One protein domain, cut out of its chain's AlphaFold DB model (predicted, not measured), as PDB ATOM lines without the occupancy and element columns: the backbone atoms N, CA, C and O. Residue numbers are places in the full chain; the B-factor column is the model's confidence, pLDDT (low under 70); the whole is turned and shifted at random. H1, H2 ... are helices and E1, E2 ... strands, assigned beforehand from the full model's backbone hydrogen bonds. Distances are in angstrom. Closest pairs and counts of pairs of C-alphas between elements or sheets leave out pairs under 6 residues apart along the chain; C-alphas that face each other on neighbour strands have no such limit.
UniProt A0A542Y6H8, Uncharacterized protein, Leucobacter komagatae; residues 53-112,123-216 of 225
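Overview. This is residues 53 to 112 and 123 to 216 of the 225 residues of an uncharacterized protein of Leucobacter komagatae (UniProt A0A542Y6H8). You are looking at a sandwich, two sheets partly face to face: a twisted, curled sheet E5 E12 E8 E9 and the pair E7 E10, with the long hairpin E8 and E9 as its longest strands. Toward one end come two small three-strand sheets, E2 E6 E11 and, beyond it, E1 E3 E4. The 154 printed residues hold twelve named strands and one named helix, in the order E1 E2 E3 E4 H1 E5 to E12; the class is mostly strand. The sheets run E5 E12 E8 E9, E1 E3 E4 and E7 E10, each antiparallel, and E2 E6 E11, mixed. The whole is compact, with a radius of gyration of the C-alphas of 16.9 A and spans of 53, 41 and 27 A.

Arrangement. Begin at E1, residues 53 to 55: it is antiparallel to E3, residues 89 to 92, with N 54 and O 90 2.8 A apart. E3 forms a hairpin with E4, residues 98 to 100, where N 91 and O 99 are 2.8 A apart. E2, residues 74 to 77, is parallel to E6, residues 135 to 138, with N 75 and O 135 2.8 A apart. H1, residues 109 to 112, is too short for an O i to N i+4 pair, and its one O i to N i+3 pair is not within hydrogen-bond range; its closest C-alpha to E2 is Leu 112, 7.7 A from that of Val 75. Four nested antiparallel pairs make a jelly roll, one long hairpin wound over both sheets of the sandwich: E5, residues 124 to 129, with E12, residues 209 to 214, N 125 and O 213 at 2.8 A; E6 with E11, residues 203 to 206, N 136 and O 205 at 2.8 A; E7, residues 144 to 150, with E10, residues 193 to 199, N 147 and O 196 at 2.8 A; E8, residues 158 to 170, with E9, residues 176 to 188, N 169 and O 177 at 2.7 A. Between E12 and E8, N 160 and O 212 are 2.8 A apart. Across the sandwich, the closest C-alphas of E9 and E10 are Leu 185 and Gly 196, 5.4 A apart.

Along the chain. Find C-alpha 53 at (1.313, -6.911, 151.378), where E1 begins. E8 runs 38.0 A from C-alpha 158 at (-37.322, -1.947, 144.997), and E9 runs 36.4 A back. E10 spans 20.6 A, E7 20.3 A. E11 runs on into E12 at 46 degrees, and E12 ends at C-alpha 214, (-37.697, -7.021, 142.922).

Size, cuts and confidence. The farthest C-alphas, Asn 154 and Gly 173, are 54.1 A apart. Residues 113 to 122 are not printed; C-alphas 112 and 123 are 28.2 A apart across the cut. The links E1 to E2 and E2 to E3 are long. Residues 215 to 216 are under 70 in pLDDT.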
ATOM      1  N   VAL A  53       1.326  -8.296 151.856       95.56
ATOM      2  CA  VAL A  53       1.313  -6.911 151.378       95.56
ATOM      3  C   VAL A  53       2.521  -6.189 151.958       95.56
ATOM      4  O   VAL A  53       2.780  -6.262 153.162       95.56
ATOM      5  N   VAL A  54       3.240  -5.480 151.099       95.94
ATOM      6  CA  VAL A  54       4.350  -4.604 151.464       95.94
ATOM      7  C   VAL A  54       3.930  -3.171 151.175       95.94
ATOM      8  O   VAL A  54       3.478  -2.865 150.070       95.94
ATOM      9  N   ILE A  55       4.072  -2.298 152.165       94.25
ATOM     10  CA  ILE A  55       3.773  -0.871 152.044       94.25
ATOM     11  C   ILE A  55       5.046  -0.112 152.387       94.25
ATOM     12  O   ILE A  55       5.639  -0.346 153.435       94.25
ATOM     13  N   ASP A  56       5.490   0.762 151.484       93.00
ATOM     14  CA  ASP A  56       6.683   1.600 151.656       93.00
ATOM     15  C   ASP A  56       7.953   0.809 152.043       93.00
ATOM     16  O   ASP A  56       8.822   1.290 152.766       93.00
ATOM     17  N   GLY A  57       8.066  -0.422 151.530       91.00
ATOM     18  CA  GLY A  57       9.196  -1.325 151.767       91.00
ATOM     19  C   GLY A  57       9.087  -2.194 153.025       91.00
ATOM     20  O   GLY A  57       9.958  -3.035 153.246       91.00
ATOM     21  N   GLU A  58       8.026  -2.051 153.822       93.38
ATOM     22  CA  GLU A  58       7.801  -2.845 155.033       93.38
ATOM     23  C   GLU A  58       6.745  -3.932 154.814       93.38
ATOM     24  O   GLU A  58       5.646  -3.673 154.317       93.38
ATOM     25  N   VAL A  59       7.077  -5.173 155.191       92.69
ATOM     26  CA  VAL A  59       6.123  -6.291 155.192       92.69
ATOM     27  C   VAL A  59       5.097  -6.055 156.293       92.69
ATOM     28  O   VAL A  59       5.458  -5.837 157.447       92.69
ATOM     29  N   THR A  60       3.820  -6.124 155.932       94.81
ATOM     30  CA  THR A  60       2.710  -5.859 156.848       94.81
ATOM     31  C   THR A  60       2.077  -7.147 157.380       94.81
ATOM     32  O   THR A  60       2.141  -8.200 156.745       94.81
ATOM     33  N   ASP A  61       1.383  -7.039 158.517       91.75
ATOM     34  CA  ASP A  61       0.548  -8.112 159.084       91.75
ATOM     35  C   ASP A  61      -0.868  -8.159 158.467       91.75
ATOM     36  O   ASP A  61      -1.789  -8.752 159.036       91.75
ATOM     37  N   ILE A  62      -1.069  -7.505 157.319       95.12
ATOM     38  CA  ILE A  62      -2.364  -7.441 156.636       95.12
ATOM     39  C   ILE A  62      -2.722  -8.832 156.113       95.12
ATOM     40  O   ILE A  62      -1.961  -9.453 155.370       95.12
ATOM     41  N   ALA A  63      -3.910  -9.313 156.473       95.00
ATOM     42  CA  ALA A  63      -4.398 -10.600 156.008       95.00
ATOM     43  C   ALA A  63      -4.891 -10.500 154.560       95.00
ATOM     44  O   ALA A  63      -5.872  -9.806 154.279       95.00
ATOM     45  N   VAL A  64      -4.233 -11.200 153.639       95.81
ATOM     46  CA  VAL A  64      -4.672 -11.286 152.243       95.81
ATOM     47  C   VAL A  64      -5.780 -12.325 152.131       95.81
ATOM     48  O   VAL A  64      -5.599 -13.485 152.486       95.81
ATOM     49  N   MET A  65      -6.954 -11.909 151.667       95.31
ATOM     50  CA  MET A  65      -8.096 -12.805 151.502       95.31
ATOM     51  C   MET A  65      -8.080 -13.469 150.125       95.31
ATOM     52  O   MET A  65      -7.716 -12.819 149.139       95.31
ATOM     53  N   PRO A  66      -8.585 -14.712 150.012       91.31
ATOM     54  CA  PRO A  66      -8.828 -15.342 148.722       91.31
ATOM     55  C   PRO A  66      -9.631 -14.431 147.781       91.31
ATOM     56  O   PRO A  66     -10.608 -13.792 148.184       91.31
ATOM     57  N   GLY A  67      -9.217 -14.363 146.515       86.00
ATOM     58  CA  GLY A  67      -9.851 -13.506 145.504       86.00
ATOM     59  C   GLY A  67      -9.408 -12.036 145.525       86.00
ATOM     60  O   GLY A  67     -10.015 -11.213 144.831       86.00
ATOM     61  N   PHE A  68      -8.372 -11.689 146.295       91.75
ATOM     62  CA  PHE A  68      -7.631 -10.444 146.095       91.75
ATOM     63  C   PHE A  68      -7.037 -10.414 144.680       91.75
ATOM     64  O   PHE A  68      -6.386 -11.368 144.259       91.75
ATOM     65  N   ASP A  69      -7.283  -9.331 143.941       89.88
ATOM     66  CA  ASP A  69      -6.764  -9.158 142.584       89.88
ATOM     67  C   ASP A  69      -5.571  -8.184 142.599       89.88
ATOM     68  O   ASP A  69      -5.776  -6.969 142.717       89.88
ATOM     69  N   PRO A  70      -4.321  -8.670 142.473       86.94
ATOM     70  CA  PRO A  70      -3.150  -7.800 142.447       86.94
ATOM     71  C   PRO A  70      -3.046  -6.972 141.153       86.94
ATOM     72  O   PRO A  70      -2.266  -6.022 141.098       86.94
ATOM     73  N   ALA A  71      -3.821  -7.291 140.109       88.81
ATOM     74  CA  ALA A  71      -3.871  -6.508 138.876       88.81
ATOM     75  C   ALA A  71      -4.900  -5.363 138.935       88.81
ATOM     76  O   ALA A  71      -4.834  -4.432 138.123       88.81
ATOM     77  N   ALA A  72      -5.848  -5.404 139.876       88.12
ATOM     78  CA  ALA A  72      -6.809  -4.327 140.077       88.12
ATOM     79  C   ALA A  72      -6.154  -3.112 140.766       88.12
ATOM     80  O   ALA A  72      -5.242  -3.271 141.581       88.12
ATOM     81  N   PRO A  73      -6.633  -1.878 140.506       90.19
ATOM     82  CA  PRO A  73      -6.201  -0.714 141.269       90.19
ATOM     83  C   PRO A  73      -6.448  -0.922 142.767       90.19
ATOM     84  O   PRO A  73      -7.530  -1.368 143.163       90.19
ATOM     85  N   ALA A  74      -5.455  -0.590 143.589       92.44
ATOM     86  CA  ALA A  74      -5.473  -0.818 145.028       92.44
ATOM     87  C   ALA A  74      -5.691   0.492 145.794       92.44
ATOM     88  O   ALA A  74      -4.985   1.477 145.583       92.44
ATOM     89  N   VAL A  75      -6.657   0.501 146.708       93.56
ATOM     90  CA  VAL A  75      -6.915   1.615 147.626       93.56
ATOM     91  C   VAL A  75      -6.485   1.199 149.027       93.56
ATOM     92  O   VAL A  75      -6.982   0.201 149.548       93.56
ATOM     93  N   VAL A  76      -5.605   1.978 149.651       94.94
ATOM     94  CA  VAL A  76      -5.213   1.780 151.053       94.94
ATOM     95  C   VAL A  76      -6.067   2.675 151.936       94.94
ATOM     96  O   VAL A  76      -6.195   3.868 151.656       94.94
ATOM     97  N   LEU A  77      -6.664   2.106 152.977       95.12
ATOM     98  CA  LEU A  77      -7.567   2.795 153.892       95.12
ATOM     99  C   LEU A  77      -7.009   2.794 155.314       95.12
ATOM    100  O   LEU A  77      -6.494   1.774 155.776       95.12
ATOM    101  N   ASP A  78      -7.161   3.923 156.005       94.75
ATOM    102  CA  ASP A  78      -6.881   4.038 157.436       94.75
ATOM    103  C   ASP A  78      -7.985   3.422 158.315       94.75
ATOM    104  O   ASP A  78      -9.008   2.913 157.847       94.75
ATOM    105  N   GLU A  79      -7.792   3.511 159.629       94.50
ATOM    106  CA  GLU A  79      -8.748   3.079 160.656       94.50
ATOM    107  C   GLU A  79     -10.146   3.713 160.532       94.50
ATOM    108  O   GLU A  79     -11.130   3.114 160.960       94.50
ATOM    109  N   ASN A  80     -10.265   4.878 159.891       92.75
ATOM    110  CA  ASN A  80     -11.523   5.594 159.679       92.75
ATOM    111  C   ASN A  80     -12.094   5.379 158.266       92.75
ATOM    112  O   ASN A  80     -13.071   6.030 157.883       92.75
ATOM    113  N   GLY A  81     -11.491   4.487 157.476       90.56
ATOM    114  CA  GLY A  81     -11.895   4.220 156.099       90.56
ATOM    115  C   GLY A  81     -11.565   5.345 155.121       90.56
ATOM    116  O   GLY A  81     -12.176   5.424 154.053       90.56
ATOM    117  N   GLN A  82     -10.636   6.239 155.468       91.94
ATOM    118  CA  GLN A  82     -10.158   7.281 154.566       91.94
ATOM    119  C   GLN A  82      -8.981   6.771 153.726       91.94
ATOM    120  O   GLN A  82      -8.086   6.113 154.260       91.94
ATOM    121  N   PRO A  83      -8.943   7.085 152.417       92.06
ATOM    122  CA  PRO A  83      -7.797   6.775 151.578       92.06
ATOM    123  C   PRO A  83      -6.523   7.447 152.084       92.06
ATOM    124  O   PRO A  83      -6.490   8.669 152.247       92.06
ATOM    125  N   VAL A  84      -5.462   6.665 152.254       91.94
ATOM    126  CA  VAL A  84      -4.134   7.167 152.621       91.94
ATOM    127  C   VAL A  84      -3.200   7.165 151.422       91.94
ATOM    128  O   VAL A  84      -3.287   6.319 150.533       91.94
ATOM    129  N   THR A  85      -2.308   8.151 151.379       89.44
ATOM    130  CA  THR A  85      -1.215   8.158 150.406       89.44
ATOM    131  C   THR A  85      -0.086   7.297 150.936       89.44
ATOM    132  O   THR A  85       0.402   7.534 152.036       89.44
ATOM    133  N   VAL A  86       0.346   6.358 150.112       89.12
ATOM    134  CA  VAL A  86       1.529   5.526 150.319       89.12
ATOM    135  C   VAL A  86       2.455   5.734 149.124       89.12
ATOM    136  O   VAL A  86       1.986   6.058 148.027       89.12
ATOM    137  N   GLY A  87       3.760   5.648 149.345       84.75
ATOM    138  CA  GLY A  87       4.766   5.835 148.304       84.75
ATOM    139  C   GLY A  87       4.826   4.643 147.356       84.75
ATOM    140  O   GLY A  87       4.776   4.818 146.139       84.75
ATOM    141  N   GLU A  88       4.882   3.437 147.913       91.00
ATOM    142  CA  GLU A  88       4.949   2.183 147.175       91.00
ATOM    143  C   GLU A  88       4.077   1.107 147.826       91.00
ATOM    144  O   GLU A  88       4.028   0.975 149.047       91.00
ATOM    145  N   ILE A  89       3.402   0.309 146.996       94.06
ATOM    146  CA  ILE A  89       2.707  -0.897 147.440       94.06
ATOM    147  C   ILE A  89       3.101  -2.048 146.528       94.06
ATOM    148  O   ILE A  89       3.032  -1.933 145.299       94.06
ATOM    149  N   SER A  90       3.450  -3.173 147.133       94.19
ATOM    150  CA  SER A  90       3.639  -4.427 146.425       94.19
ATOM    151  C   SER A  90       2.968  -5.587 147.147       94.19
ATOM    152  O   SER A  90       2.604  -5.530 148.323       94.19
ATOM    153  N   PHE A  91       2.741  -6.634 146.377       93.62
ATOM    154  CA  PHE A  91       2.173  -7.896 146.792       93.62
ATOM    155  C   PHE A  91       3.224  -8.974 146.549       93.62
ATOM    156  O   PHE A  91       3.793  -9.034 145.460       93.62
ATOM    157  N   ILE A  92       3.497  -9.796 147.554       94.81
ATOM    158  CA  ILE A  92       4.392 -10.945 147.449       94.81
ATOM    159  C   ILE A  92       3.522 -12.193 147.547       94.81
ATOM    160  O   ILE A  92       2.885 -12.402 148.582       94.81
ATOM    161  N   SER A  93       3.484 -12.995 146.484       92.62
ATOM    162  CA  SER A  93       2.766 -14.268 146.496       92.62
ATOM    163  C   SER A  93       3.421 -15.252 147.466       92.62
ATOM    164  O   SER A  93       4.604 -15.132 147.791       92.62
ATOM    165  N   GLU A  94       2.682 -16.267 147.904       90.00
ATOM    166  CA  GLU A  94       3.223 -17.365 148.718       90.00
ATOM    167  C   GLU A  94       4.423 -18.066 148.046       90.00
ATOM    168  O   GLU A  94       5.333 -18.554 148.716       90.00
ATOM    169  N   GLU A  95       4.474 -18.042 146.714       90.50
ATOM    170  CA  GLU A  95       5.559 -18.586 145.887       90.50
ATOM    171  C   GLU A  95       6.784 -17.650 145.805       90.50
ATOM    172  O   GLU A  95       7.828 -18.027 145.268       90.50
ATOM    173  N   GLY A  96       6.685 -16.440 146.366       89.50
ATOM    174  CA  GLY A  96       7.745 -15.434 146.427       89.50
ATOM    175  C   GLY A  96       7.774 -14.458 145.248       89.50
ATOM    176  O   GLY A  96       8.708 -13.658 145.148       89.50
ATOM    177  N   GLU A  97       6.782 -14.487 144.355       91.88
ATOM    178  CA  GLU A  97       6.698 -13.544 143.238       91.88
ATOM    179  C   GLU A  97       6.245 -12.170 143.729       91.88
ATOM    180  O   GLU A  97       5.266 -12.044 144.460       91.88
ATOM    181  N   THR A  98       6.963 -11.118 143.333       92.69
ATOM    182  CA  THR A  98       6.631  -9.741 143.723       92.69
ATOM    183  C   THR A  98       5.903  -9.024 142.595       92.69
ATOM    184  O   THR A  98       6.413  -8.911 141.480       92.69
ATOM    185  N   HIS A  99       4.738  -8.467 142.911       91.38
ATOM    186  CA  HIS A  99       3.900  -7.688 142.012       91.38
ATOM    187  C   HIS A  99       3.736  -6.270 142.550       91.38
ATOM    188  O   HIS A  99       3.293  -6.064 143.678       91.38
ATOM    189  N   GLN A 100       4.065  -5.274 141.732       93.62
ATOM    190  CA  GLN A 100       3.760  -3.882 142.047       93.62
ATOM    191  C   GLN A 100       2.250  -3.658 141.935       93.62
ATOM    192  O   GLN A 100       1.666  -3.944 140.888       93.62
ATOM    193  N   LEU A 101       1.623  -3.109 142.975       92.31
ATOM    194  CA  LEU A 101       0.208  -2.755 142.921       92.31
ATOM    195  C   LEU A 101       0.031  -1.333 142.388       92.31
ATOM    196  O   LEU A 101       0.763  -0.407 142.745       92.31
ATOM    197  N   ALA A 102      -0.990  -1.137 141.556       90.44
ATOM    198  CA  ALA A 102      -1.368   0.185 141.074       90.44
ATOM    199  C   ALA A 102      -2.140   0.946 142.167       90.44
ATOM    200  O   ALA A 102      -3.368   0.867 142.246       90.44
ATOM    201  N   ALA A 103      -1.419   1.679 143.018       89.56
ATOM    202  CA  ALA A 103      -2.012   2.463 144.096       89.56
ATOM    203  C   ALA A 103      -2.906   3.593 143.556       89.56
ATOM    204  O   ALA A 103      -2.484   4.413 142.736       89.56
ATOM    205  N   VAL A 104      -4.142   3.671 144.047       89.25
ATOM    206  CA  VAL A 104      -5.051   4.787 143.776       89.25
ATOM    207  C   VAL A 104      -4.717   5.935 144.733       89.25
ATOM    208  O   VAL A 104      -4.866   5.772 145.946       89.25
ATOM    209  N   PRO A 105      -4.310   7.120 144.235       84.69
ATOM    210  CA  PRO A 105      -3.957   8.234 145.106       84.69
ATOM    211  C   PRO A 105      -5.161   8.735 145.908       84.69
ATOM    212  O   PRO A 105      -6.241   8.936 145.346       84.69
ATOM    213  N   SER A 106      -4.951   9.059 147.187       85.06
ATOM    214  CA  SER A 106      -5.983   9.639 148.067       85.06
ATOM    215  C   SER A 106      -6.591  10.943 147.524       85.06
ATOM    216  O   SER A 106      -7.747  11.279 147.791       85.06
ATOM    217  N   THR A 107      -5.829  11.670 146.705       85.69
ATOM    218  CA  THR A 107      -6.238  12.922 146.057       85.69
ATOM    219  C   THR A 107      -7.044  12.708 144.774       85.69
ATOM    220  O   THR A 107      -7.739  13.623 144.327       85.69
ATOM    221  N   ASN A 108      -7.009  11.511 144.178       84.00
ATOM    222  CA  ASN A 108      -7.694  11.217 142.923       84.00
ATOM    223  C   ASN A 108      -9.130  10.733 143.173       84.00
ATOM    224  O   ASN A 108      -9.451   9.547 143.084       84.00
ATOM    225  N   ARG A 109     -10.025  11.688 143.457       78.62
ATOM    226  CA  ARG A 109     -11.450  11.423 143.727       78.62
ATOM    227  C   ARG A 109     -12.155  10.675 142.594       78.62
ATOM    228  O   ARG A 109     -13.009   9.841 142.875       78.62
ATOM    229  N   ALA A 110     -11.796  10.946 141.340       78.25
ATOM    230  CA  ALA A 110     -12.394  10.276 140.188       78.25
ATOM    231  C   ALA A 110     -12.006   8.793 140.134       78.25
ATOM    232  O   ALA A 110     -12.874   7.949 139.935       78.25
ATOM    233  N   ALA A 111     -10.732   8.464 140.376       77.38
ATOM    234  CA  ALA A 111     -10.278   7.077 140.436       77.38
ATOM    235  C   ALA A 111     -10.929   6.317 141.604       77.38
ATOM    236  O   ALA A 111     -11.449   5.220 141.407       77.38
ATOM    237  N   LEU A 112     -10.999   6.940 142.785       77.88
ATOM    238  CA  LEU A 112     -11.686   6.382 143.956       77.88
ATOM    239  C   LEU A 112     -13.180   6.134 143.697       77.88
ATOM    240  O   LEU A 112     -13.716   5.110 144.113       77.88
ATOM    241  N   GLY A 123     -34.267  -8.315 138.312       78.00
ATOM    242  CA  GLY A 123     -35.467  -8.025 139.115       78.00
ATOM    243  C   GLY A 123     -36.198  -9.247 139.699       78.00
ATOM    244  O   GLY A 123     -37.413  -9.209 139.879       78.00
ATOM    245  N   THR A 124     -35.504 -10.356 139.956       80.19
ATOM    246  CA  THR A 124     -36.120 -11.646 140.335       80.19
ATOM    247  C   THR A 124     -36.470 -11.767 141.819       80.19
ATOM    248  O   THR A 124     -37.084 -12.753 142.219       80.19
ATOM    249  N   GLY A 125     -36.073 -10.798 142.645       82.00
ATOM    250  CA  GLY A 125     -36.179 -10.883 144.101       82.00
ATOM    251  C   GLY A 125     -35.117 -11.777 144.750       82.00
ATOM    252  O   GLY A 125     -35.246 -12.102 145.924       82.00
ATOM    253  N   THR A 126     -34.070 -12.167 144.017       87.50
ATOM    254  CA  THR A 126     -32.929 -12.942 144.536       87.50
ATOM    255  C   THR A 126     -31.720 -12.032 144.767       87.50
ATOM    256  O   THR A 126     -31.554 -11.028 144.074       87.50
ATOM    257  N   TRP A 127     -30.864 -12.374 145.737       89.12
ATOM    258  CA  TRP A 127     -29.569 -11.713 145.926       89.12
ATOM    259  C   TRP A 127     -28.575 -12.138 144.845       89.12
ATOM    260  O   TRP A 127     -28.360 -13.326 144.615       89.12
ATOM    261  N   TYR A 128     -27.930 -11.159 144.225       88.38
ATOM    262  CA  TYR A 128     -26.842 -11.352 143.277       88.38
ATOM    263  C   TYR A 128     -25.584 -10.662 143.804       88.38
ATOM    264  O   TYR A 128     -25.680  -9.593 144.405       88.38
ATOM    265  N   THR A 129     -24.413 -11.245 143.562       90.00
ATOM    266  CA  THR A 129     -23.118 -10.629 143.892       90.00
ATOM    267  C   THR A 129     -22.593  -9.860 142.684       90.00
ATOM    268  O   THR A 129     -22.654 -10.349 141.553       90.00
ATOM    269  N   SER A 130     -22.069  -8.658 142.911       87.56
ATOM    270  CA  SER A 130     -21.449  -7.852 141.864       87.56
ATOM    271  C   SER A 130     -20.154  -8.480 141.353       87.56
ATOM    272  O   SER A 130     -19.475  -9.247 142.044       87.56
ATOM    273  N   VAL A 131     -19.734  -8.059 140.160       85.56
ATOM    274  CA  VAL A 131     -18.348  -8.283 139.730       85.56
ATOM    275  C   VAL A 131     -17.366  -7.645 140.731       85.56
ATOM    276  O   VAL A 131     -17.729  -6.651 141.376       85.56
ATOM    277  N   PRO A 132     -16.147  -8.194 140.886       86.62
ATOM    278  CA  PRO A 132     -15.123  -7.598 141.740       86.62
ATOM    279  C   PRO A 132     -14.767  -6.164 141.301       86.62
ATOM    280  O   PRO A 132     -14.657  -5.877 140.104       86.62
ATOM    281  N   GLY A 133     -14.651  -5.257 142.277       85.88
ATOM    282  CA  GLY A 133     -14.233  -3.863 142.095       85.88
ATOM    283  C   GLY A 133     -12.724  -3.669 142.269       85.88
ATOM    284  O   GLY A 133     -11.936  -4.539 141.920       85.88
ATOM    285  N   CYS A 134     -12.321  -2.516 142.810       88.56
ATOM    286  CA  CYS A 134     -10.930  -2.298 143.223       88.56
ATOM    287  C   CYS A 134     -10.520  -3.220 144.375       88.56
ATOM    288  O   CYS A 134     -11.337  -3.598 145.227       88.56
ATOM    289  N   SER A 135      -9.219  -3.468 144.438       93.12
ATOM    290  CA  SER A 135      -8.558  -4.035 145.600       93.12
ATOM    291  C   SER A 135      -8.525  -2.999 146.723       93.12
ATOM    292  O   SER A 135      -8.269  -1.816 146.503       93.12
ATOM    293  N   VAL A 136      -8.844  -3.425 147.939       94.19
ATOM    294  CA  VAL A 136      -8.912  -2.589 149.137       94.19
ATOM    295  C   VAL A 136      -8.037  -3.209 150.210       94.19
ATOM    296  O   VAL A 136      -8.169  -4.390 150.528       94.19
ATOM    297  N   ILE A 137      -7.163  -2.385 150.775       96.44
ATOM    298  CA  ILE A 137      -6.186  -2.752 151.791       96.44
ATOM    299  C   ILE A 137      -6.500  -1.922 153.036       96.44
ATOM    300  O   ILE A 137      -6.244  -0.719 153.062       96.44
ATOM    301  N   GLY A 138      -7.095  -2.543 154.050       96.50
ATOM    302  CA  GLY A 138      -7.291  -1.907 155.350       96.50
ATOM    303  C   GLY A 138      -6.083  -2.145 156.243       96.50
ATOM    304  O   GLY A 138      -5.706  -3.293 156.452       96.50
ATOM    305  N   ILE A 139      -5.478  -1.079 156.772       95.50
ATOM    306  CA  ILE A 139      -4.216  -1.171 157.537       95.50
ATOM    307  C   ILE A 139      -4.423  -1.366 159.046       95.50
ATOM    308  O   ILE A 139      -3.468  -1.551 159.793       95.50
ATOM    309  N   SER A 140      -5.669  -1.298 159.514       94.81
ATOM    310  CA  SER A 140      -6.041  -1.395 160.930       94.81
ATOM    311  C   SER A 140      -7.201  -2.362 161.149       94.81
ATOM    312  O   SER A 140      -8.084  -2.493 160.302       94.81
ATOM    313  N   ALA A 141      -7.259  -2.999 162.321       93.00
ATOM    314  CA  ALA A 141      -8.364  -3.878 162.715       93.00
ATOM    315  C   ALA A 141      -9.731  -3.166 162.754       93.00
ATOM    316  O   ALA A 141     -10.771  -3.826 162.679       93.00
ATOM    317  N   ASP A 142      -9.734  -1.835 162.832       94.75
ATOM    318  CA  ASP A 142     -10.942  -1.010 162.843       94.75
ATOM    319  C   ASP A 142     -11.266  -0.358 161.502       94.75
ATOM    320  O   ASP A 142     -12.327   0.247 161.379       94.75
ATOM    321  N   THR A 143     -10.427  -0.572 160.481       96.31
ATOM    322  CA  THR A 143     -10.652  -0.054 159.126       96.31
ATOM    323  C   THR A 143     -12.065  -0.358 158.657       96.31
ATOM    324  O   THR A 143     -12.573  -1.481 158.785       96.31
ATOM    325  N   THR A 144     -12.696   0.643 158.063       95.44
ATOM    326  CA  THR A 144     -14.015   0.510 157.465       95.44
ATOM    327  C   THR A 144     -13.994   0.870 155.989       95.44
ATOM    328  O   THR A 144     -13.084   1.534 155.503       95.44
ATOM    329  N   VAL A 145     -15.003   0.417 155.252       91.62
ATOM    330  CA  VAL A 145     -15.192   0.753 153.841       91.62
ATOM    331  C   VAL A 145     -16.546   1.426 153.682       91.62
ATOM    332  O   VAL A 145     -17.573   0.880 154.085       91.62
ATOM    333  N   GLY A 146     -16.536   2.612 153.074       88.75
ATOM    334  CA  GLY A 146     -17.743   3.337 152.694       88.75
ATOM    335  C   GLY A 146     -18.375   2.767 151.426       88.75
ATOM    336  O   GLY A 146     -17.687   2.457 150.443       88.75
ATOM    337  N   TYR A 147     -19.693   2.639 151.445       86.62
ATOM    338  CA  TYR A 147     -20.508   2.239 150.313       86.62
ATOM    339  C   TYR A 147     -21.612   3.262 150.101       86.62
ATOM    340  O   TYR A 147     -22.322   3.586 151.044       86.62
ATOM    341  N   ASP A 148     -21.786   3.703 148.860       84.75
ATOM    342  CA  ASP A 148     -22.861   4.602 148.453       84.75
ATOM    343  C   ASP A 148     -23.588   3.991 147.263       84.75
ATOM    344  O   ASP A 148     -22.984   3.311 146.429       84.75
ATOM    345  N   TRP A 149     -24.894   4.218 147.190       83.81
ATOM    346  CA  TRP A 149     -25.727   3.684 146.130       83.81
ATOM    347  C   TRP A 149     -26.872   4.614 145.766       83.81
ATOM    348  O   TRP A 149     -27.383   5.389 146.573       83.81
ATOM    349  N   THR A 150     -27.295   4.487 144.516       84.12
ATOM    350  CA  THR A 150     -28.442   5.186 143.946       84.12
ATOM    351  C   THR A 150     -29.216   4.213 143.076       84.12
ATOM    352  O   THR A 150     -28.615   3.492 142.278       84.12
ATOM    353  N   VAL A 151     -30.536   4.207 143.200       79.50
ATOM    354  CA  VAL A 151     -31.428   3.492 142.288       79.50
ATOM    355  C   VAL A 151     -31.877   4.470 141.208       79.50
ATOM    356  O   VAL A 151     -32.296   5.587 141.518       79.50
ATOM    357  N   ASP A 152     -31.783   4.051 139.944       79.12
ATOM    358  CA  ASP A 152     -32.228   4.855 138.801       79.12
ATOM    359  C   ASP A 152     -33.659   5.369 139.022       79.12
ATOM    360  O   ASP A 152     -34.527   4.630 139.488       79.12
ATOM    361  N   PHE A 153     -33.914   6.640 138.706       80.69
ATOM    362  CA  PHE A 153     -35.218   7.261 138.956       80.69
ATOM    363  C   PHE A 153     -36.364   6.616 138.167       80.69
ATOM    364  O   PHE A 153     -37.512   6.701 138.595       80.69
ATOM    365  N   ASN A 154     -36.063   5.954 137.048       79.12
ATOM    366  CA  ASN A 154     -37.029   5.213 136.241       79.12
ATOM    367  C   ASN A 154     -37.265   3.790 136.757       79.12
ATOM    368  O   ASN A 154     -38.090   3.075 136.189       79.12
ATOM    369  N   SER A 155     -36.549   3.345 137.794       75.00
ATOM    370  CA  SER A 155     -36.756   2.011 138.347       75.00
ATOM    371  C   SER A 155     -38.131   1.912 139.007       75.00
ATOM    372  O   SER A 155     -38.451   2.649 139.939       75.00
ATOM    373  N   LEU A 156     -38.938   0.967 138.530       72.69
ATOM    374  CA  LEU A 156     -40.265   0.664 139.072       72.69
ATOM    375  C   LEU A 156     -40.215  -0.366 140.214       72.69
ATOM    376  O   LEU A 156     -41.231  -0.642 140.849       72.69
ATOM    377  N   GLY A 157     -39.040  -0.951 140.456       74.25
ATOM    378  CA  GLY A 157     -38.802  -1.954 141.486       74.25
ATOM    379  C   GLY A 157     -38.251  -1.373 142.784       74.25
ATOM    380  O   GLY A 157     -37.949  -0.185 142.894       74.25
ATOM    381  N   THR A 158     -38.096  -2.244 143.782       82.25
ATOM    382  CA  THR A 158     -37.322  -1.947 144.997       82.25
ATOM    383  C   THR A 158     -35.994  -2.688 144.932       82.25
ATOM    384  O   THR A 158     -35.970  -3.891 144.672       82.25
ATOM    385  N   GLY A 159     -34.902  -1.970 145.181       85.50
ATOM    386  CA  GLY A 159     -33.564  -2.521 145.335       85.50
ATOM    387  C   GLY A 159     -33.138  -2.523 146.799       85.50
ATOM    388  O   GLY A 159     -33.386  -1.556 147.513       85.50
ATOM    389  N   CYS A 160     -32.475  -3.584 147.239       88.69
ATOM    390  CA  CYS A 160     -31.759  -3.660 148.506       88.69
ATOM    391  C   CYS A 160     -30.279  -3.900 148.228       88.69
ATOM    392  O   CYS A 160     -29.945  -4.685 147.337       88.69
ATOM    393  N   LEU A 161     -29.401  -3.266 149.003       90.06
ATOM    394  CA  LEU A 161     -27.957  -3.412 148.859       90.06
ATOM    395  C   LEU A 161     -27.311  -3.884 150.161       90.06
ATOM    396  O   LEU A 161     -27.688  -3.465 151.258       90.06
ATOM    397  N   GLN A 162     -26.299  -4.732 150.025       93.69
ATOM    398  CA  GLN A 162     -25.403  -5.135 151.093       93.69
ATOM    399  C   GLN A 162     -23.950  -4.962 150.648       93.69
ATOM    400  O   GLN A 162     -23.597  -5.264 149.508       93.69
ATOM    401  N   GLY A 163     -23.107  -4.469 151.548       92.38
ATOM    402  CA  GLY A 163     -21.677  -4.298 151.316       92.38
ATOM    403  C   GLY A 163     -20.885  -5.435 151.938       92.38
ATOM    404  O   GLY A 163     -21.171  -5.843 153.065       92.38
ATOM    405  N   LYS A 164     -19.880  -5.923 151.214       93.94
ATOM    406  CA  LYS A 164     -18.944  -6.921 151.724       93.94
ATOM    407  C   LYS A 164     -18.106  -6.351 152.875       93.94
ATOM    408  O   LYS A 164     -17.675  -5.195 152.835       93.94
ATOM    409  N   GLY A 165     -17.861  -7.173 153.882       95.00
ATOM    410  CA  GLY A 165     -17.042  -6.865 155.044       95.00
ATOM    411  C   GLY A 165     -16.401  -8.110 155.629       95.00
ATOM    412  O   GLY A 165     -16.695  -9.231 155.209       95.00
ATOM    413  N   TYR A 166     -15.547  -7.894 156.623       95.44
ATOM    414  CA  TYR A 166     -14.838  -8.966 157.306       95.44
ATOM    415  C   TYR A 166     -14.876  -8.794 158.815       95.44
ATOM    416  O   TYR A 166     -14.777  -7.686 159.351       95.44
ATOM    417  N   LYS A 167     -14.985  -9.918 159.516       91.62
ATOM    418  CA  LYS A 167     -14.887  -9.975 160.969       91.62
ATOM    419  C   LYS A 167     -13.823 -10.987 161.365       91.62
ATOM    420  O   LYS A 167     -13.981 -12.177 161.124       91.62
ATOM    421  N   ALA A 168     -12.762 -10.509 162.006       90.06
ATOM    422  CA  ALA A 168     -11.753 -11.393 162.571       90.06
ATOM    423  C   ALA A 168     -12.349 -12.218 163.726       90.06
ATOM    424  O   ALA A 168     -13.007 -11.684 164.626       90.06
ATOM    425  N   ARG A 169     -12.087 -13.522 163.703       88.00
ATOM    426  CA  ARG A 169     -12.362 -14.500 164.753       88.00
ATOM    427  C   ARG A 169     -11.039 -15.090 165.216       88.00
ATOM    428  O   ARG A 169     -10.252 -15.580 164.414       88.00
ATOM    429  N   HIS A 170     -10.817 -15.072 166.522       84.88
ATOM    430  CA  HIS A 170      -9.654 -15.722 167.112       84.88
ATOM    431  C   HIS A 170      -9.927 -17.216 167.305       84.88
ATOM    432  O   HIS A 170     -10.984 -17.577 167.836       84.88
ATOM    433  N   LEU A 171      -8.995 -18.078 166.894       82.06
ATOM    434  CA  LEU A 171      -9.132 -19.522 167.072       82.06
ATOM    435  C   LEU A 171      -8.623 -19.978 168.453       82.06
ATOM    436  O   LEU A 171      -7.626 -19.448 168.956       82.06
ATOM    437  N   PRO A 172      -9.256 -20.993 169.075       76.44
ATOM    438  CA  PRO A 172      -8.706 -21.643 170.260       76.44
ATOM    439  C   PRO A 172      -7.375 -22.324 169.904       76.44
ATOM    440  O   PRO A 172      -7.362 -23.315 169.182       76.44
ATOM    441  N   GLY A 173      -6.255 -21.789 170.397       76.12
ATOM    442  CA  GLY A 173      -4.905 -22.273 170.061       76.12
ATOM    443  C   GLY A 173      -3.994 -21.227 169.415       76.12
ATOM    444  O   GLY A 173      -2.812 -21.499 169.222       76.12
ATOM    445  N   GLY A 174      -4.510 -20.022 169.156       76.81
ATOM    446  CA  GLY A 174      -3.775 -18.945 168.497       76.81
ATOM    447  C   GLY A 174      -4.074 -18.884 166.998       76.81
ATOM    448  O   GLY A 174      -4.534 -19.851 166.400       76.81
ATOM    449  N   GLY A 175      -3.834 -17.716 166.401       76.50
ATOM    450  CA  GLY A 175      -4.196 -17.426 165.012       76.50
ATOM    451  C   GLY A 175      -5.567 -16.759 164.858       76.50
ATOM    452  O   GLY A 175      -6.373 -16.702 165.790       76.50
ATOM    453  N   ASN A 176      -5.803 -16.214 163.668       82.81
ATOM    454  CA  ASN A 176      -7.042 -15.540 163.299       82.81
ATOM    455  C   ASN A 176      -7.618 -16.203 162.044       82.81
ATOM    456  O   ASN A 176      -6.871 -16.581 161.147       82.81
ATOM    457  N   VAL A 177      -8.940 -16.299 161.987       89.19
ATOM    458  CA  VAL A 177      -9.722 -16.565 160.773       89.19
ATOM    459  C   VAL A 177     -10.661 -15.391 160.542       89.19
ATOM    460  O   VAL A 177     -10.941 -14.632 161.472       89.19
ATOM    461  N   TRP A 178     -11.158 -15.214 159.324       91.44
ATOM    462  CA  TRP A 178     -12.044 -14.100 158.997       91.44
ATOM    463  C   TRP A 178     -13.391 -14.608 158.508       91.44
ATOM    464  O   TRP A 178     -13.480 -15.462 157.636       91.44
ATOM    465  N   ASP A 179     -14.462 -14.043 159.049       92.12
ATOM    466  CA  ASP A 179     -15.802 -14.218 158.506       92.12
ATOM    467  C   ASP A 179     -16.049 -13.143 157.456       92.12
ATOM    468  O   ASP A 179     -16.169 -11.965 157.808       92.12
ATOM    469  N   GLU A 180     -16.138 -13.533 156.184       93.75
ATOM    470  CA  GLU A 180     -16.739 -12.661 155.174       93.75
ATOM    471  C   GLU A 180     -18.241 -12.553 155.449       93.75
ATOM    472  O   GLU A 180     -18.931 -13.547 155.687       93.75
ATOM    473  N   TYR A 181     -18.760 -11.331 155.419       94.25
ATOM    474  CA  TYR A 181     -20.184 -11.081 155.569       94.25
ATOM    475  C   TYR A 181     -20.646  -9.956 154.645       94.25
ATOM    476  O   TYR A 181     -19.863  -9.106 154.226       94.25
ATOM    477  N   TYR A 182     -21.948  -9.929 154.365       94.69
ATOM    478  CA  TYR A 182     -22.595  -8.862 153.607       94.69
ATOM    479  C   TYR A 182     -23.517  -8.074 154.542       94.69
ATOM    480  O   TYR A 182     -24.570  -8.546 154.969       94.69
ATOM    481  N   GLY A 183     -23.077  -6.876 154.931       94.56
ATOM    482  CA  GLY A 183     -23.815  -6.001 155.839       94.56
ATOM    483  C   GLY A 183     -24.822  -5.133 155.093       94.56
ATOM    484  O   GLY A 183     -24.511  -4.593 154.035       94.56
ATOM    485  N   SER A 184     -26.028  -4.980 155.645       93.62
ATOM    486  CA  SER A 184     -27.093  -4.174 155.033       93.62
ATOM    487  C   SER A 184     -26.710  -2.702 154.878       93.62
ATOM    488  O   SER A 184     -26.266  -2.065 155.831       93.62
ATOM    489  N   LEU A 185     -26.939  -2.164 153.679       92.12
ATOM    490  CA  LEU A 185     -26.778  -0.752 153.314       92.12
ATOM    491  C   LEU A 185     -28.127  -0.070 153.023       92.12
ATOM    492  O   LEU A 185     -28.162   1.084 152.598       92.12
ATOM    493  N   GLY A 186     -29.234  -0.783 153.249       91.06
ATOM    494  CA  GLY A 186     -30.596  -0.288 153.065       91.06
ATOM    495  C   GLY A 186     -31.262  -0.730 151.762       91.06
ATOM    496  O   GLY A 186     -30.688  -1.447 150.942       91.06
ATOM    497  N   CYS A 187     -32.515  -0.300 151.612       89.25
ATOM    498  CA  CYS A 187     -33.355  -0.574 150.454       89.25
ATOM    499  C   CYS A 187     -34.089   0.694 150.006       89.25
ATOM    500  O   CYS A 187     -34.400   1.552 150.833       89.25
ATOM    501  N   GLY A 188     -34.420   0.787 148.721       88.50
ATOM    502  CA  GLY A 188     -35.205   1.887 148.166       88.50
ATOM    503  C   GLY A 188     -35.736   1.600 146.762       88.50
ATOM    504  O   GLY A 188     -35.267   0.691 146.081       88.50
ATOM    505  N   GLY A 189     -36.746   2.365 146.348       86.75
ATOM    506  CA  GLY A 189     -37.294   2.337 144.986       86.75
ATOM    507  C   GLY A 189     -36.663   3.390 144.072       86.75
ATOM    508  O   GLY A 189     -35.676   4.026 144.449       86.75
ATOM    509  N   GLY A 190     -37.251   3.608 142.893       85.19
ATOM    510  CA  GLY A 190     -36.789   4.603 141.921       85.19
ATOM    511  C   GLY A 190     -36.434   5.959 142.539       85.19
ATOM    512  O   GLY A 190     -37.228   6.556 143.265       85.19
ATOM    513  N   GLY A 191     -35.211   6.429 142.278       82.50
ATOM    514  CA  GLY A 191     -34.709   7.727 142.741       82.50
ATOM    515  C   GLY A 191     -34.218   7.736 144.188       82.50
ATOM    516  O   GLY A 191     -33.791   8.779 144.681       82.50
ATOM    517  N   SER A 192     -34.255   6.592 144.873       87.75
ATOM    518  CA  SER A 192     -33.685   6.463 146.213       87.75
ATOM    519  C   SER A 192     -32.162   6.451 146.152       87.75
ATOM    520  O   SER A 192     -31.559   5.872 145.247       87.75
ATOM    521  N   SER A 193     -31.540   7.030 147.169       87.81
ATOM    522  CA  SER A 193     -30.106   6.940 147.412       87.81
ATOM    523  C   SER A 193     -29.859   6.548 148.857       87.81
ATOM    524  O   SER A 193     -30.615   6.943 149.747       87.81
ATOM    525  N   GLY A 194     -28.776   5.832 149.099       86.88
ATOM    526  CA  GLY A 194     -28.357   5.455 150.434       86.88
ATOM    527  C   GLY A 194     -26.869   5.182 150.482       86.88
ATOM    528  O   GLY A 194     -26.156   5.283 149.487       86.88
ATOM    529  N   GLY A 195     -26.410   4.834 151.669       87.38
ATOM    530  CA  GLY A 195     -25.018   4.529 151.897       87.38
ATOM    531  C   GLY A 195     -24.794   4.097 153.329       87.38
ATOM    532  O   GLY A 195     -25.677   4.191 154.184       87.38
ATOM    533  N   GLY A 196     -23.607   3.582 153.576       90.19
ATOM    534  CA  GLY A 196     -23.232   3.064 154.871       90.19
ATOM    535  C   GLY A 196     -21.772   2.672 154.911       90.19
ATOM    536  O   GLY A 196     -21.057   2.673 153.910       90.19
ATOM    537  N   VAL A 197     -21.337   2.335 156.111       92.88
ATOM    538  CA  VAL A 197     -19.958   1.979 156.400       92.88
ATOM    539  C   VAL A 197     -19.950   0.544 156.907       92.88
ATOM    540  O   VAL A 197     -20.707   0.202 157.814       92.88
ATOM    541  N   ILE A 198     -19.116  -0.302 156.306       94.88
ATOM    542  CA  ILE A 198     -18.974  -1.713 156.673       94.88
ATOM    543  C   ILE A 198     -17.588  -1.933 157.272       94.88
ATOM    544  O   ILE A 198     -16.598  -1.415 156.752       94.88
ATOM    545  N   LYS A 199     -17.507  -2.702 158.364       95.25
ATOM    546  CA  LYS A 199     -16.222  -3.074 158.959       95.25
ATOM    547  C   LYS A 199     -15.450  -3.974 157.993       95.25
ATOM    548  O   LYS A 199     -15.976  -4.960 157.480       95.25
ATOM    549  N   TRP A 200     -14.205  -3.596 157.747       95.38
ATOM    550  CA  TRP A 200     -13.297  -4.280 156.834       95.38
ATOM    551  C   TRP A 200     -12.129  -4.904 157.592       95.38
ATOM    552  O   TRP A 200     -11.798  -6.063 157.383       95.38
ATOM    553  N   GLY A 201     -11.565  -4.165 158.546       95.12
ATOM    554  CA  GLY A 201     -10.453  -4.621 159.366       95.12
ATOM    555  C   GLY A 201      -9.115  -4.651 158.632       95.12
ATOM    556  O   GLY A 201      -8.957  -4.059 157.563       95.12
ATOM    557  N   ASN A 202      -8.143  -5.318 159.259       95.31
ATOM    558  CA  ASN A 202      -6.761  -5.392 158.793       95.31
ATOM    559  C   ASN A 202      -6.628  -6.454 157.684       95.31
ATOM    560  O   ASN A 202      -6.140  -7.561 157.919       95.31
ATOM    561  N   VAL A 203      -7.222  -6.160 156.525       96.31
ATOM    562  CA  VAL A 203      -7.498  -7.115 155.447       96.31
ATOM    563  C   VAL A 203      -7.223  -6.494 154.077       96.31
ATOM    564  O   VAL A 203      -7.685  -5.389 153.782       96.31
ATOM    565  N   ALA A 204      -6.553  -7.252 153.209       96.62
ATOM    566  CA  ALA A 204      -6.460  -6.998 151.777       96.62
ATOM    567  C   ALA A 204      -7.440  -7.912 151.025       96.62
ATOM    568  O   ALA A 204      -7.316  -9.134 151.049       96.62
ATOM    569  N   SER A 205      -8.442  -7.330 150.367       95.44
ATOM    570  CA  SER A 205      -9.395  -8.070 149.531       95.44
ATOM    571  C   SER A 205     -10.000  -7.180 148.450       95.44
ATOM    572  O   SER A 205      -9.789  -5.972 148.428       95.44
ATOM    573  N   THR A 206     -10.794  -7.762 147.563       92.44
ATOM    574  CA  THR A 206     -11.504  -7.036 146.516       92.44
ATOM    575  C   THR A 206     -12.887  -6.602 146.993       92.44
ATOM    576  O   THR A 206     -13.654  -7.389 147.562       92.44
ATOM    577  N   LYS A 207     -13.231  -5.334 146.753       89.00
ATOM    578  CA  LYS A 207     -14.534  -4.769 147.120       89.00
ATOM    579  C   LYS A 207     -15.651  -5.384 146.275       89.00
ATOM    580  O   LYS A 207     -15.539  -5.448 145.051       89.00
ATOM    581  N   GLN A 208     -16.748  -5.783 146.919       90.62
ATOM    582  CA  GLN A 208     -17.953  -6.307 146.267       90.62
ATOM    583  C   GLN A 208     -19.215  -5.904 147.028       90.62
ATOM    584  O   GLN A 208     -19.173  -5.540 148.207       90.62
ATOM    585  N   VAL A 209     -20.351  -5.988 146.344       90.31
ATOM    586  CA  VAL A 209     -21.678  -5.805 146.930       90.31
ATOM    587  C   VAL A 209     -22.591  -6.960 146.557       90.31
ATOM    588  O   VAL A 209     -22.392  -7.620 145.537       90.31
ATOM    589  N   GLN A 210     -23.623  -7.162 147.366       91.38
ATOM    590  CA  GLN A 210     -24.782  -7.953 146.992       91.38
ATOM    591  C   GLN A 210     -25.981  -7.037 146.798       91.38
ATOM    592  O   GLN A 210     -26.217  -6.135 147.601       91.38
ATOM    593  N   MET A 211     -26.739  -7.263 145.731       88.31
ATOM    594  CA  MET A 211     -27.973  -6.537 145.452       88.31
ATOM    595  C   MET A 211     -29.111  -7.516 145.227       88.31
ATOM    596  O   MET A 211     -28.965  -8.510 144.515       88.31
ATOM    597  N   MET A 212     -30.258  -7.193 145.799       87.94
ATOM    598  CA  MET A 212     -31.534  -7.800 145.464       87.94
ATOM    599  C   MET A 212     -32.385  -6.728 144.805       87.94
ATOM    600  O   MET A 212     -32.508  -5.629 145.337       87.94
ATOM    601  N   SER A 213     -32.980  -7.045 143.663       84.06
ATOM    602  CA  SER A 213     -33.977  -6.195 143.021       84.06
ATOM    603  C   SER A 213     -35.246  -7.003 142.826       84.06
ATOM    604  O   SER A 213     -35.188  -8.130 142.336       84.06
ATOM    605  N   ALA A 214     -36.391  -6.450 143.215       75.19
ATOM    606  CA  ALA A 214     -37.697  -7.021 142.922       75.19
ATOM    607  C   ALA A 214     -38.414  -6.121 141.913       75.19
ATOM    608  O   ALA A 214     -38.732  -4.972 142.223       75.19
ATOM    609  N   SER A 215     -38.677  -6.643 140.715       67.19
ATOM    610  CA  SER A 215     -39.562  -6.001 139.741       67.19
ATOM    611  C   SER A 215     -40.979  -6.546 139.906       67.19
ATOM    612  O   SER A 215     -41.186  -7.759 139.853       67.19
ATOM    613  N   THR A 216     -41.966  -5.670 140.089       57.31
ATOM    614  CA  THR A 216     -43.383  -6.052 140.047       57.31
ATOM    615  C   THR A 216     -43.938  -5.833 138.640       57.31
ATOM    616  O   THR A 216     -43.717  -4.755 138.090       57.31
TER     617      THR A 216